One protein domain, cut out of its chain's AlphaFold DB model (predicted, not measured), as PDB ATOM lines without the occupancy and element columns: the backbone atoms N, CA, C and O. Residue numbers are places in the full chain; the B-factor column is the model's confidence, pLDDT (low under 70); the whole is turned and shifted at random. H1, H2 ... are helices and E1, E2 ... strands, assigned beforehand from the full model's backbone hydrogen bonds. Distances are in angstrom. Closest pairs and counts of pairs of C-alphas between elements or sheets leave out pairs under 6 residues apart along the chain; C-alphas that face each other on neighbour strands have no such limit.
ATOM      1  N   GLY A 119     345.610 562.169 285.646       96.38
ATOM      2  CA  GLY A 119     346.737 562.838 286.276       96.38
ATOM      3  C   GLY A 119     346.406 564.292 286.603       96.38
ATOM      4  O   GLY A 119     345.952 565.047 285.741       96.38
ATOM      5  N   LYS A 120     346.663 564.705 287.845       97.25
ATOM      6  CA  LYS A 120     346.560 566.090 288.303       97.25
ATOM      7  C   LYS A 120     347.726 566.447 289.216       97.25
ATOM      8  O   LYS A 120     347.966 565.768 290.207       97.25
ATOM      9  N   ILE A 121     348.409 567.547 288.924       96.81
ATOM     10  CA  ILE A 121     349.485 568.104 289.745       96.81
ATOM     11  C   ILE A 121     349.128 569.540 290.126       96.81
ATOM     12  O   ILE A 121     348.738 570.333 289.271       96.81
ATOM     13  N   GLU A 122     349.307 569.889 291.395       96.62
ATOM     14  CA  GLU A 122     349.157 571.238 291.935       96.62
ATOM     15  C   GLU A 122     350.453 571.673 292.627       96.62
ATOM     16  O   GLU A 122     350.932 571.013 293.550       96.62
ATOM     17  N   ILE A 123     351.019 572.801 292.201       94.56
ATOM     18  CA  ILE A 123     352.261 573.358 292.751       94.56
ATOM     19  C   ILE A 123     352.022 574.815 293.104       94.56
ATOM     20  O   ILE A 123     351.602 575.605 292.264       94.56
ATOM     21  N   GLY A 124     352.324 575.211 294.330       93.06
ATOM     22  CA  GLY A 124     352.120 576.591 294.745       93.06
ATOM     23  C   GLY A 124     352.571 576.831 296.165       93.06
ATOM     24  O   GLY A 124     353.521 576.204 296.621       93.06
ATOM     25  N   LYS A 125     351.892 577.752 296.849       91.44
ATOM     26  CA  LYS A 125     352.149 578.053 298.255       91.44
ATOM     27  C   LYS A 125     350.928 577.792 299.127       91.44
ATOM     28  O   LYS A 125     349.792 577.942 298.669       91.44
ATOM     29  N   ASP A 126     351.172 577.414 300.377       87.62
ATOM     30  CA  ASP A 126     350.156 577.381 301.426       87.62
ATOM     31  C   ASP A 126     349.829 578.799 301.945       87.62
ATOM     32  O   ASP A 126     350.397 579.805 301.508       87.62
ATOM     33  N   PHE A 127     348.912 578.888 302.912       84.06
ATOM     34  CA  PHE A 127     348.517 580.161 303.531       84.06
ATOM     35  C   PHE A 127     349.630 580.836 304.348       84.06
ATOM     36  O   PHE A 127     349.521 582.023 304.658       84.06
ATOM     37  N   PHE A 128     350.690 580.107 304.692       85.75
ATOM     38  CA  PHE A 128     351.865 580.615 305.398       85.75
ATOM     39  C   PHE A 128     353.004 580.989 304.435       85.75
ATOM     40  O   PHE A 128     354.029 581.513 304.870       85.75
ATOM     41  N   GLY A 129     352.820 580.779 303.128       87.25
ATOM     42  CA  GLY A 129     353.800 581.076 302.092       87.25
ATOM     43  C   GLY A 129     354.827 579.968 301.844       87.25
ATOM     44  O   GLY A 129     355.780 580.215 301.097       87.25
ATOM     45  N   ASN A 130     354.646 578.779 302.428       89.31
ATOM     46  CA  ASN A 130     355.504 577.616 302.197       89.31
ATOM     47  C   ASN A 130     355.151 576.943 300.875       89.31
ATOM     48  O   ASN A 130     353.979 576.885 300.514       89.31
ATOM     49  N   GLU A 131     356.147 576.412 300.172       90.25
ATOM     50  CA  GLU A 131     355.917 575.671 298.931       90.25
ATOM     51  C   GLU A 131     355.166 574.360 299.198       90.25
ATOM     52  O   GLU A 131     355.420 573.659 300.178       90.25
ATOM     53  N   THR A 132     354.225 574.045 298.312       92.88
ATOM     54  CA  THR A 132     353.428 572.820 298.351       92.88
ATOM     55  C   THR A 132     353.431 572.165 296.984       92.88
ATOM     56  O   THR A 132     353.247 572.848 295.972       92.88
ATOM     57  N   TYR A 133     353.540 570.845 296.977       94.25
ATOM     58  CA  TYR A 133     353.369 569.998 295.806       94.25
ATOM     59  C   TYR A 133     352.318 568.941 296.131       94.25
ATOM     60  O   TYR A 133     352.422 568.284 297.160       94.25
ATOM     61  N   ASN A 134     351.330 568.765 295.262       94.88
ATOM     62  CA  ASN A 134     350.367 567.673 295.334       94.88
ATOM     63  C   ASN A 134     350.239 567.037 293.954       94.88
ATOM     64  O   ASN A 134     350.090 567.742 292.962       94.88
ATOM     65  N   GLU A 135     350.261 565.719 293.896       94.81
ATOM     66  CA  GLU A 135     350.056 564.920 292.697       94.81
ATOM     67  C   GLU A 135     348.977 563.883 292.992       94.81
ATOM     68  O   GLU A 135     348.970 563.265 294.056       94.81
ATOM     69  N   ASN A 136     348.060 563.696 292.054       94.31
ATOM     70  CA  ASN A 136     347.091 562.617 292.051       94.31
ATOM     71  C   ASN A 136     347.118 561.958 290.673       94.31
ATOM     72  O   ASN A 136     346.891 562.638 289.676       94.31
ATOM     73  N   VAL A 137     347.416 560.665 290.613       92.50
ATOM     74  CA  VAL A 137     347.435 559.891 289.367       92.50
ATOM     75  C   VAL A 137     346.712 558.582 289.621       92.50
ATOM     76  O   VAL A 137     347.105 557.820 290.500       92.50
ATOM     77  N   ASP A 138     345.628 558.335 288.886       91.19
ATOM     78  CA  ASP A 138     344.840 557.097 288.983       91.19
ATOM     79  C   ASP A 138     344.430 556.720 290.429       91.19
ATOM     80  O   ASP A 138     344.323 555.550 290.797       91.19
ATOM     81  N   GLY A 139     344.166 557.729 291.268       86.88
ATOM     82  CA  GLY A 139     343.774 557.552 292.671       86.88
ATOM     83  C   GLY A 139     344.940 557.392 293.653       86.88
ATOM     84  O   GLY A 139     344.714 557.398 294.864       86.88
ATOM     85  N   GLU A 140     346.178 557.313 293.175       91.00
ATOM     86  CA  GLU A 140     347.370 557.427 294.011       91.00
ATOM     87  C   GLU A 140     347.694 558.897 294.244       91.00
ATOM     88  O   GLU A 140     347.754 559.679 293.299       91.00
ATOM     89  N   SER A 141     347.866 559.288 295.508       93.19
ATOM     90  CA  SER A 141     348.181 560.674 295.864       93.19
ATOM     91  C   SER A 141     349.581 560.769 296.439       93.19
ATOM     92  O   SER A 141     349.970 559.928 297.248       93.19
ATOM     93  N   LYS A 142     350.310 561.814 296.054       94.06
ATOM     94  CA  LYS A 142     351.596 562.194 296.630       94.06
ATOM     95  C   LYS A 142     351.562 563.666 297.007       94.06
ATOM     96  O   LYS A 142     351.019 564.478 296.265       94.06
ATOM     97  N   SER A 143     352.160 564.032 298.130       95.00
ATOM     98  CA  SER A 143     352.231 565.423 298.567       95.00
ATOM     99  C   SER A 143     353.559 565.733 299.231       95.00
ATOM    100  O   SER A 143     354.084 564.901 299.972       95.00
ATOM    101  N   ILE A 144     354.060 566.947 299.014       94.75
ATOM    102  CA  ILE A 144     355.159 567.540 299.773       94.75
ATOM    103  C   ILE A 144     354.670 568.862 300.346       94.75
ATOM    104  O   ILE A 144     354.216 569.739 299.609       94.75
ATOM    105  N   GLU A 145     354.755 568.991 301.664       95.12
ATOM    106  CA  GLU A 145     354.277 570.160 302.397       95.12
ATOM    107  C   GLU A 145     355.143 570.432 303.627       95.12
ATOM    108  O   GLU A 145     355.823 569.543 304.144       95.12
ATOM    109  N   ARG A 146     355.109 571.674 304.120       94.88
ATOM    110  CA  ARG A 146     355.714 572.028 305.404       94.88
ATOM    111  C   ARG A 146     354.665 571.934 306.509       94.88
ATOM    112  O   ARG A 146     353.607 572.551 306.418       94.88
ATOM    113  N   ASN A 147     354.962 571.188 307.568       92.38
ATOM    114  CA  ASN A 147     354.076 571.073 308.723       92.38
ATOM    115  C   ASN A 147     354.234 572.264 309.693       92.38
ATOM    116  O   ASN A 147     355.126 573.104 309.559       92.38
ATOM    117  N   PHE A 148     353.397 572.311 310.734       87.69
ATOM    118  CA  PHE A 148     353.413 573.386 311.740       87.69
ATOM    119  C   PHE A 148     354.716 573.494 312.549       87.69
ATOM    120  O   PHE A 148     355.006 574.556 313.095       87.69
ATOM    121  N   ASN A 149     355.507 572.422 312.620       88.56
ATOM    122  CA  ASN A 149     356.812 572.422 313.285       88.56
ATOM    123  C   ASN A 149     357.936 572.905 312.352       88.56
ATOM    124  O   ASN A 149     359.099 572.930 312.750       88.56
ATOM    125  N   GLY A 150     357.604 573.270 311.112       90.88
ATOM    126  CA  GLY A 150     358.561 573.682 310.097       90.88
ATOM    127  C   GLY A 150     359.294 572.520 309.427       90.88
ATOM    128  O   GLY A 150     360.226 572.783 308.671       90.88
ATOM    129  N   ALA A 151     358.904 571.265 309.671       95.88
ATOM    130  CA  ALA A 151     359.477 570.113 308.980       95.88
ATOM    131  C   ALA A 151     358.824 569.923 307.606       95.88
ATOM    132  O   ALA A 151     357.632 570.185 307.443       95.88
ATOM    133  N   LEU A 152     359.605 569.459 306.633       97.06
ATOM    134  CA  LEU A 152     359.100 569.069 305.320       97.06
ATOM    135  C   LEU A 152     358.634 567.616 305.382       97.06
ATOM    136  O   LEU A 152     359.391 566.750 305.815       97.06
ATOM    137  N   GLU A 153     357.405 567.355 304.958       97.25
ATOM    138  CA  GLU A 153     356.787 566.032 304.944       97.25
ATOM    139  C   GLU A 153     356.472 565.622 303.510       97.25
ATOM    140  O   GLU A 153     355.874 566.384 302.757       97.25
ATOM    141  N   TYR A 154     356.854 564.399 303.160       96.44
ATOM    142  CA  TYR A 154     356.400 563.692 301.975       96.44
ATOM    143  C   TYR A 154     355.409 562.620 302.407       96.44
ATOM    144  O   TYR A 154     355.691 561.850 303.331       96.44
ATOM    145  N   LYS A 155     354.265 562.559 301.731       95.69
ATOM    146  CA  LYS A 155     353.241 561.537 301.946       95.69
ATOM    147  C   LYS A 155     352.829 560.970 300.603       95.69
ATOM    148  O   LYS A 155     352.493 561.725 299.700       95.69
ATOM    149  N   ALA A 156     352.805 559.654 300.513       93.38
ATOM    150  CA  ALA A 156     352.168 558.890 299.460       93.38
ATOM    151  C   ALA A 156     351.376 557.736 300.081       93.38
ATOM    152  O   ALA A 156     351.415 557.532 301.294       93.38
ATOM    153  N   ASN A 157     350.659 556.966 299.261       87.62
ATOM    154  CA  ASN A 157     349.792 555.887 299.744       87.62
ATOM    155  C   ASN A 157     350.497 554.918 300.718       87.62
ATOM    156  O   ASN A 157     349.922 554.570 301.746       87.62
ATOM    157  N   ASN A 158     351.734 554.509 300.408       87.88
ATOM    158  CA  ASN A 158     352.495 553.523 301.190       87.88
ATOM    159  C   ASN A 158     353.892 554.008 301.603       87.88
ATOM    160  O   ASN A 158     354.675 553.237 302.156       87.88
ATOM    161  N   GLU A 159     354.223 555.260 301.307       93.25
ATOM    162  CA  GLU A 159     355.557 555.808 301.506       93.25
ATOM    163  C   GLU A 159     355.454 557.173 302.160       93.25
ATOM    164  O   GLU A 159     354.569 557.969 301.849       93.25
ATOM    165  N   ASN A 160     356.375 557.460 303.067       95.94
ATOM    166  CA  ASN A 160     356.449 558.765 303.692       95.94
ATOM    167  C   ASN A 160     357.893 559.100 304.025       95.94
ATOM    168  O   ASN A 160     358.682 558.223 304.369       95.94
ATOM    169  N   ALA A 161     358.219 560.383 303.980       97.62
ATOM    170  CA  ALA A 161     359.496 560.886 304.452       97.62
ATOM    171  C   ALA A 161     359.300 562.189 305.215       97.62
ATOM    172  O   ALA A 161     358.312 562.896 305.028       97.62
ATOM    173  N   ILE A 162     360.245 562.501 306.089       97.81
ATOM    174  CA  ILE A 162     360.275 563.759 306.820       97.81
ATOM    175  C   ILE A 162     361.703 564.284 306.882       97.81
ATOM    176  O   ILE A 162     362.643 563.532 307.145       97.81
ATOM    177  N   LEU A 163     361.857 565.582 306.650       97.88
ATOM    178  CA  LEU A 163     363.092 566.319 306.858       97.88
ATOM    179  C   LEU A 163     362.842 567.403 307.900       97.88
ATOM    180  O   LEU A 163     362.129 568.378 307.662       97.88
ATOM    181  N   GLU A 164     363.432 567.212 309.072       96.75
ATOM    182  CA  GLU A 164     363.203 568.055 310.240       96.75
ATOM    183  C   GLU A 164     364.514 568.575 310.826       96.75
ATOM    184  O   GLU A 164     365.574 567.948 310.715       96.75
ATOM    185  N   LYS A 165     364.429 569.731 311.482       94.25
ATOM    186  CA  LYS A 165     365.539 570.340 312.205       94.25
ATOM    187  C   LYS A 165     365.291 570.220 313.701       94.25
ATOM    188  O   LYS A 165     364.255 570.655 314.194       94.25
ATOM    189  N   ASP A 166     366.246 569.650 314.427       89.62
ATOM    190  CA  ASP A 166     366.145 569.533 315.880       89.62
ATOM    191  C   ASP A 166     366.436 570.864 316.603       89.62
ATOM    192  O   ASP A 166     366.894 571.854 316.020       89.62
ATOM    193  N   SER A 167     366.227 570.876 317.923       87.62
ATOM    194  CA  SER A 167     366.506 572.031 318.791       87.62
ATOM    195  C   SER A 167     367.987 572.434 318.847       87.62
ATOM    196  O   SER A 167     368.316 573.503 319.356       87.62
ATOM    197  N   PHE A 168     368.892 571.594 318.338       87.12
ATOM    198  CA  PHE A 168     370.330 571.847 318.237       87.12
ATOM    199  C   PHE A 168     370.755 572.240 316.815       87.12
ATOM    200  O   PHE A 168     371.950 572.254 316.510       87.12
ATOM    201  N   ASN A 169     369.798 572.595 315.953       86.38
ATOM    202  CA  ASN A 169     370.009 572.968 314.559       86.38
ATOM    203  C   ASN A 169     370.610 571.859 313.677       86.38
ATOM    204  O   ASN A 169     371.263 572.164 312.672       86.38
ATOM    205  N   LYS A 170     370.405 570.585 314.020       92.81
ATOM    206  CA  LYS A 170     370.801 569.449 313.181       92.81
ATOM    207  C   LYS A 170     369.623 568.980 312.346       92.81
ATOM    208  O   LYS A 170     368.527 568.776 312.860       92.81
ATOM    209  N   TRP A 171     369.885 568.776 311.063       96.44
ATOM    210  CA  TRP A 171     368.903 568.251 310.127       96.44
ATOM    211  C   TRP A 171     368.902 566.733 310.149       96.44
ATOM    212  O   TRP A 171     369.968 566.110 310.117       96.44
ATOM    213  N   THR A 172     367.705 566.160 310.190       97.50
ATOM    214  CA  THR A 172     367.482 564.720 310.142       97.50
ATOM    215  C   THR A 172     366.451 564.399 309.072       97.50
ATOM    216  O   THR A 172     365.353 564.944 309.095       97.50
ATOM    217  N   TYR A 173     366.814 563.510 308.153       97.94
ATOM    218  CA  TYR A 173     365.886 562.869 307.228       97.94
ATOM    219  C   TYR A 173     365.497 561.497 307.773       97.94
ATOM    220  O   TYR A 173     366.369 560.775 308.269       97.94
ATOM    221  N   LYS A 174     364.217 561.141 307.673       97.81
ATOM    222  CA  LYS A 174     363.690 559.804 307.971       97.81
ATOM    223  C   LYS A 174     362.676 559.398 306.916       97.81
ATOM    224  O   LYS A 174     361.953 560.264 306.428       97.81
ATOM    225  N   ASP A 175     362.554 558.104 306.646       97.12
ATOM    226  CA  ASP A 175     361.515 557.587 305.758       97.12
ATOM    227  C   ASP A 175     360.871 556.269 306.208       97.12
ATOM    228  O   ASP A 175     361.259 555.654 307.203       97.12
ATOM    229  N   SER A 176     359.839 555.863 305.469       95.56
ATOM    230  CA  SER A 176     359.051 554.648 305.685       95.56
ATOM    231  C   SER A 176     359.825 553.347 305.465       95.56
ATOM    232  O   SER A 176     359.392 552.309 305.964       95.56
ATOM    233  N   PHE A 177     360.965 553.374 304.768       93.88
ATOM    234  CA  PHE A 177     361.838 552.204 304.611       93.88
ATOM    235  C   PHE A 177     362.851 552.064 305.755       93.88
ATOM    236  O   PHE A 177     363.623 551.106 305.790       93.88
ATOM    237  N   GLY A 178     362.815 552.978 306.729       94.00
ATOM    238  CA  GLY A 178     363.669 552.948 307.910       94.00
ATOM    239  C   GLY A 178     365.028 553.607 307.701       94.00
ATOM    240  O   GLY A 178     365.906 553.445 308.552       94.00
ATOM    241  N   ASN A 179     365.225 554.359 306.612       95.44
ATOM    242  CA  ASN A 179     366.430 555.166 306.470       95.44
ATOM    243  C   ASN A 179     366.377 556.337 307.459       95.44
ATOM    244  O   ASN A 179     365.357 557.009 307.592       95.44
ATOM    245  N   GLU A 180     367.498 556.614 308.130       97.12
ATOM    246  CA  GLU A 180     367.672 557.790 308.983       97.12
ATOM    247  C   GLU A 180     369.038 558.423 308.708       97.12
ATOM    248  O   GLU A 180     370.087 557.802 308.894       97.12
ATOM    249  N   LEU A 181     369.039 559.688 308.285       96.12
ATOM    250  CA  LEU A 181     370.252 560.428 307.951       96.12
ATOM    251  C   LEU A 181     370.333 561.685 308.799       96.12
ATOM    252  O   LEU A 181     369.449 562.533 308.752       96.12
ATOM    253  N   LYS A 182     371.431 561.826 309.543       96.12
ATOM    254  CA  LYS A 182     371.719 563.012 310.353       96.12
ATOM    255  C   LYS A 182     372.839 563.810 309.723       96.12
ATOM    256  O   LYS A 182     373.948 563.308 309.535       96.12
ATOM    257  N   PHE A 183     372.574 565.078 309.448       94.69
ATOM    258  CA  PHE A 183     373.528 565.947 308.779       94.69
ATOM    259  C   PHE A 183     374.243 566.844 309.786       94.69
ATOM    260  O   PHE A 183     373.632 567.576 310.565       94.69
ATOM    261  N   SER A 184     375.578 566.828 309.743       91.88
ATOM    262  CA  SER A 184     376.371 567.868 310.403       91.88
ATOM    263  C   SER A 184     376.110 569.222 309.737       91.88
ATOM    264  O   SER A 184     375.853 569.271 308.533       91.88
ATOM    265  N   SER A 185     376.275 570.333 310.460       91.69
ATOM    266  CA  SER A 185     376.113 571.678 309.883       91.69
ATOM    267  C   SER A 185     377.015 571.905 308.661       91.69
ATOM    268  O   SER A 185     376.609 572.534 307.691       91.69
ATOM    269  N   LYS A 186     378.228 571.331 308.657       94.00
ATOM    270  CA  LYS A 186     379.149 571.401 307.510       94.00
ATOM    271  C   LYS A 186     378.599 570.664 306.287       94.00
ATOM    272  O   LYS A 186     378.730 571.162 305.172       94.00
ATOM    273  N   THR A 187     378.022 569.480 306.486       93.81
ATOM    274  CA  THR A 187     377.395 568.701 305.409       93.81
ATOM    275  C   THR A 187     376.155 569.418 304.890       93.81
ATOM    276  O   THR A 187     376.005 569.570 303.684       93.81
ATOM    277  N   TRP A 188     375.318 569.932 305.792       95.50
ATOM    278  CA  TRP A 188     374.113 570.670 305.433       95.50
ATOM    279  C   TRP A 188     374.415 571.922 304.607       95.50
ATOM    280  O   TRP A 188     373.820 572.134 303.558       95.50
ATOM    281  N   ASN A 189     375.420 572.707 305.001       94.88
ATOM    282  CA  ASN A 189     375.820 573.889 304.235       94.88
ATOM    283  C   ASN A 189     376.301 573.533 302.820       94.88
ATOM    284  O   ASN A 189     376.096 574.304 301.890       94.88
ATOM    285  N   ARG A 190     376.920 572.360 302.630       95.88
ATOM    286  CA  ARG A 190     377.264 571.874 301.284       95.88
ATOM    287  C   ARG A 190     376.020 571.524 300.476       95.88
ATOM    288  O   ARG A 190     375.980 571.849 299.298       95.88
ATOM    289  N   PHE A 191     375.024 570.899 301.100       95.56
ATOM    290  CA  PHE A 191     373.738 570.651 300.456       95.56
ATOM    291  C   PHE A 191     373.072 571.961 300.029       95.56
ATOM    292  O   PHE A 191     372.751 572.109 298.858       95.56
ATOM    293  N   ILE A 192     372.976 572.951 300.915       95.88
ATOM    294  CA  ILE A 192     372.411 574.265 300.571       95.88
ATOM    295  C   ILE A 192     373.182 574.925 299.422       95.88
ATOM    296  O   ILE A 192     372.571 575.423 298.486       95.88
ATOM    297  N   ASN A 193     374.515 574.862 299.421       96.12
ATOM    298  CA  ASN A 193     375.308 575.420 298.321       96.12
ATOM    299  C   ASN A 193     375.064 574.722 296.973       96.12
ATOM    300  O   ASN A 193     375.205 575.355 295.931       96.12
ATOM    301  N   ASN A 194     374.741 573.427 296.988       94.81
ATOM    302  CA  ASN A 194     374.549 572.637 295.775       94.81
ATOM    303  C   ASN A 194     373.101 572.678 295.262       94.81
ATOM    304  O   ASN A 194     372.887 572.692 294.055       94.81
ATOM    305  N   PHE A 195     372.124 572.673 296.170       94.12
ATOM    306  CA  PHE A 195     370.700 572.511 295.862       94.12
ATOM    307  C   PHE A 195     369.883 573.793 296.090       94.12
ATOM    308  O   PHE A 195     368.759 573.900 295.609       94.12
ATOM    309  N   GLY A 196     370.428 574.785 296.794       94.00
ATOM    310  CA  GLY A 196     369.809 576.089 297.033       94.00
ATOM    311  C   GLY A 196     368.849 576.121 298.222       94.00
ATOM    312  O   GLY A 196     369.053 576.916 299.137       94.00
ATOM    313  N   THR A 197     367.822 575.269 298.226       92.19
ATOM    314  CA  THR A 197     366.725 575.299 299.214       92.19
ATOM    315  C   THR A 197     366.582 573.984 299.978       92.19
ATOM    316  O   THR A 197     367.082 572.942 299.549       92.19
ATOM    317  N   GLU A 198     365.904 574.031 301.127       94.00
ATOM    318  CA  GLU A 198     365.605 572.846 301.944       94.00
ATOM    319  C   GLU A 198     364.694 571.881 301.179       94.00
ATOM    320  O   GLU A 198     364.907 570.673 301.204       94.00
ATOM    321  N   GLU A 199     363.740 572.437 300.436       91.50
ATOM    322  CA  GLU A 199     362.810 571.742 299.557       91.50
ATOM    323  C   GLU A 199     363.568 570.965 298.476       91.50
ATOM    324  O   GLU A 199     363.366 569.762 298.335       91.50
ATOM    325  N   ASN A 200     364.517 571.595 297.776       92.25
ATOM    326  CA  ASN A 200     365.315 570.921 296.747       92.25
ATOM    327  C   ASN A 200     366.177 569.789 297.323       92.25
ATOM    328  O   ASN A 200     366.339 568.747 296.688       92.25
ATOM    329  N   ILE A 201     366.724 569.977 298.528       95.44
ATOM    330  CA  ILE A 201     367.453 568.914 299.234       95.44
ATOM    331  C   ILE A 201     366.498 567.772 299.581       95.44
ATOM    332  O   ILE A 201     366.850 566.610 299.398       95.44
ATOM    333  N   PHE A 202     365.296 568.084 300.065       95.62
ATOM    334  CA  PHE A 202     364.311 567.072 300.419       95.62
ATOM    335  C   PHE A 202     363.847 566.272 299.201       95.62
ATOM    336  O   PHE A 202     363.876 565.047 299.248       95.62
ATOM    337  N   HIS A 203     363.538 566.944 298.090       92.44
ATOM    338  CA  HIS A 203     363.244 566.305 296.807       92.44
ATOM    339  C   HIS A 203     364.375 565.375 296.357       92.44
ATOM    340  O   HIS A 203     364.120 564.246 295.952       92.44
ATOM    341  N   TYR A 204     365.632 565.817 296.472       94.38
ATOM    342  CA  TYR A 204     366.785 564.974 296.163       94.38
ATOM    343  C   TYR A 204     366.835 563.714 297.041       94.38
ATOM    344  O   TYR A 204     367.036 562.619 296.523       94.38
ATOM    345  N   LEU A 205     366.640 563.852 298.357       95.44
ATOM    346  CA  LEU A 205     366.664 562.718 299.288       95.44
ATOM    347  C   LEU A 205     365.524 561.733 299.001       95.44
ATOM    348  O   LEU A 205     365.759 560.531 298.967       95.44
ATOM    349  N   ILE A 206     364.318 562.232 298.741       94.00
ATOM    350  CA  ILE A 206     363.175 561.398 298.364       94.00
ATOM    351  C   ILE A 206     363.484 560.603 297.089       94.00
ATOM    352  O   ILE A 206     363.316 559.389 297.083       94.00
ATOM    353  N   ASN A 207     363.982 561.249 296.032       91.44
ATOM    354  CA  ASN A 207     364.294 560.555 294.778       91.44
ATOM    355  C   ASN A 207     365.385 559.488 294.968       91.44
ATOM    356  O   ASN A 207     365.310 558.407 294.387       91.44
ATOM    357  N   GLU A 208     366.389 559.769 295.804       93.00
ATOM    358  CA  GLU A 208     367.482 558.832 296.081       93.00
ATOM    359  C   GLU A 208     367.019 557.610 296.896       93.00
ATOM    360  O   GLU A 208     367.422 556.488 296.592       93.00
ATOM    361  N   PHE A 209     366.183 557.810 297.924       92.25
ATOM    362  CA  PHE A 209     365.853 556.766 298.909       92.25
ATOM    363  C   PHE A 209     364.475 556.119 298.733       92.25
ATOM    364  O   PHE A 209     364.302 554.971 299.139       92.25
ATOM    365  N   LEU A 210     363.509 556.823 298.139       86.75
ATOM    366  CA  LEU A 210     362.167 556.307 297.841       86.75
ATOM    367  C   LEU A 210     361.985 555.923 296.364       86.75
ATOM    368  O   LEU A 210     360.950 555.373 296.013       86.75
ATOM    369  N   HIS A 211     362.995 556.145 295.512       66.88
ATOM    370  CA  HIS A 211     362.978 555.782 294.087       66.88
ATOM    371  C   HIS A 211     361.783 556.350 293.300       66.88
ATOM    372  O   HIS A 211     361.176 555.641 292.492       66.88
TER     373      HIS A 211
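AT A GLANCE: This is residues 119 to 211 of the 212 residues of an uncharacterized protein of Flavobacterium aquicola (UniProt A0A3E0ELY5). A twisted sheet of seven strands makes a wall, with one helix, H2, packed slantwise over its middle strands E4 and E5 on one face and no named helix on the other face. A second helix, H1, follows the edge strand E7, only grazes the sheet and makes a corner with H2, while E1 lies at the far edge, not covered by H2. The printed part has 93 residues, with seven named strands and then two named helices along the chain, E1 E2 E3 E4 E5 E6 E7 H1 H2, and the class is mixed, helices and strands. The sheet's order is E1 E2 E3 E4 E5 E6 E7, antiparallel throughout. The whole is compact, with a radius of gyration of the C-alphas of 13.4 A and spans of 41 by 30 by 24 A.

IN THESE COORDINATES: E1, residues 119 to 125, is 20.1 A long and begins at C-alpha 119 (346.737, 562.838, 286.276). E2, residues 131 to 137, and E3, residues 140 to 146, are each 20.3 A long. E4 holds residues 152 to 156, E5 residues 160 to 165 over 17.0 A, E6 residues 171 to 175, and E7 residues 180 to 183, ending at C-alpha 183 (373.528, 565.947, 308.779). H1, residues 185 to 195, is 15.1 A long. H2, residues 198 to 210, is 17.4 A long and ends at C-alpha 210 (362.167, 556.307, 297.841).

HOW THE PARTS SIT: The seven strands form a meander, each strand the antiparallel neighbour of the one before, and each successive pair is a hairpin. Within hydrogen-bond range are, for instance, N 122 and O 134 of E1 and E2 at 2.8 A, N 135 and O 142 of E2 and E3 at 2.8 A, N 143 and O 155 of E3 and E4 at 2.8 A, N 154 and O 161 of E4 and E5 at 2.8 A, N 162 and O 174 of E5 and E6 at 2.8 A, and N 173 and O 181 of E6 and E7 at 2.9 A. H2 is on the sheet in two layers, a helix on one face of a sheet, at a height over the sheet of 8.4 A. It lies over E4 and E5, slantwise to the strands, at 39 degrees to E5 on the local plane. The closest C-alphas of E5 and H2, those of Leu 163 and Phe 202, are 6.6 A apart. E3 and H2 are near each other, with 5 pairs of C-alphas within 10 A. H1 is on the sheet but only grazes it, with residues 185 to 191; its closest C-alphas with E6 are those of Trp 171 and Trp 188, 7.4 A apart. H1 and H2 touch only at the corner by their link, about perpendicular at 89 degrees, where the closest C-alphas, of Phe 195 and Ile 201, are 5.9 A apart. Every O i to N i+4 pair in H1 and H2 is within hydrogen-bond range.

THE WHOLE: The two C-alphas farthest apart, those of Asp 138 and Lys 186, are 41.5 A apart. The printed part has no cut, and its links between named elements are tight. The mean pLDDT of the printed part is 93.2, and residue 211 is the one under 70.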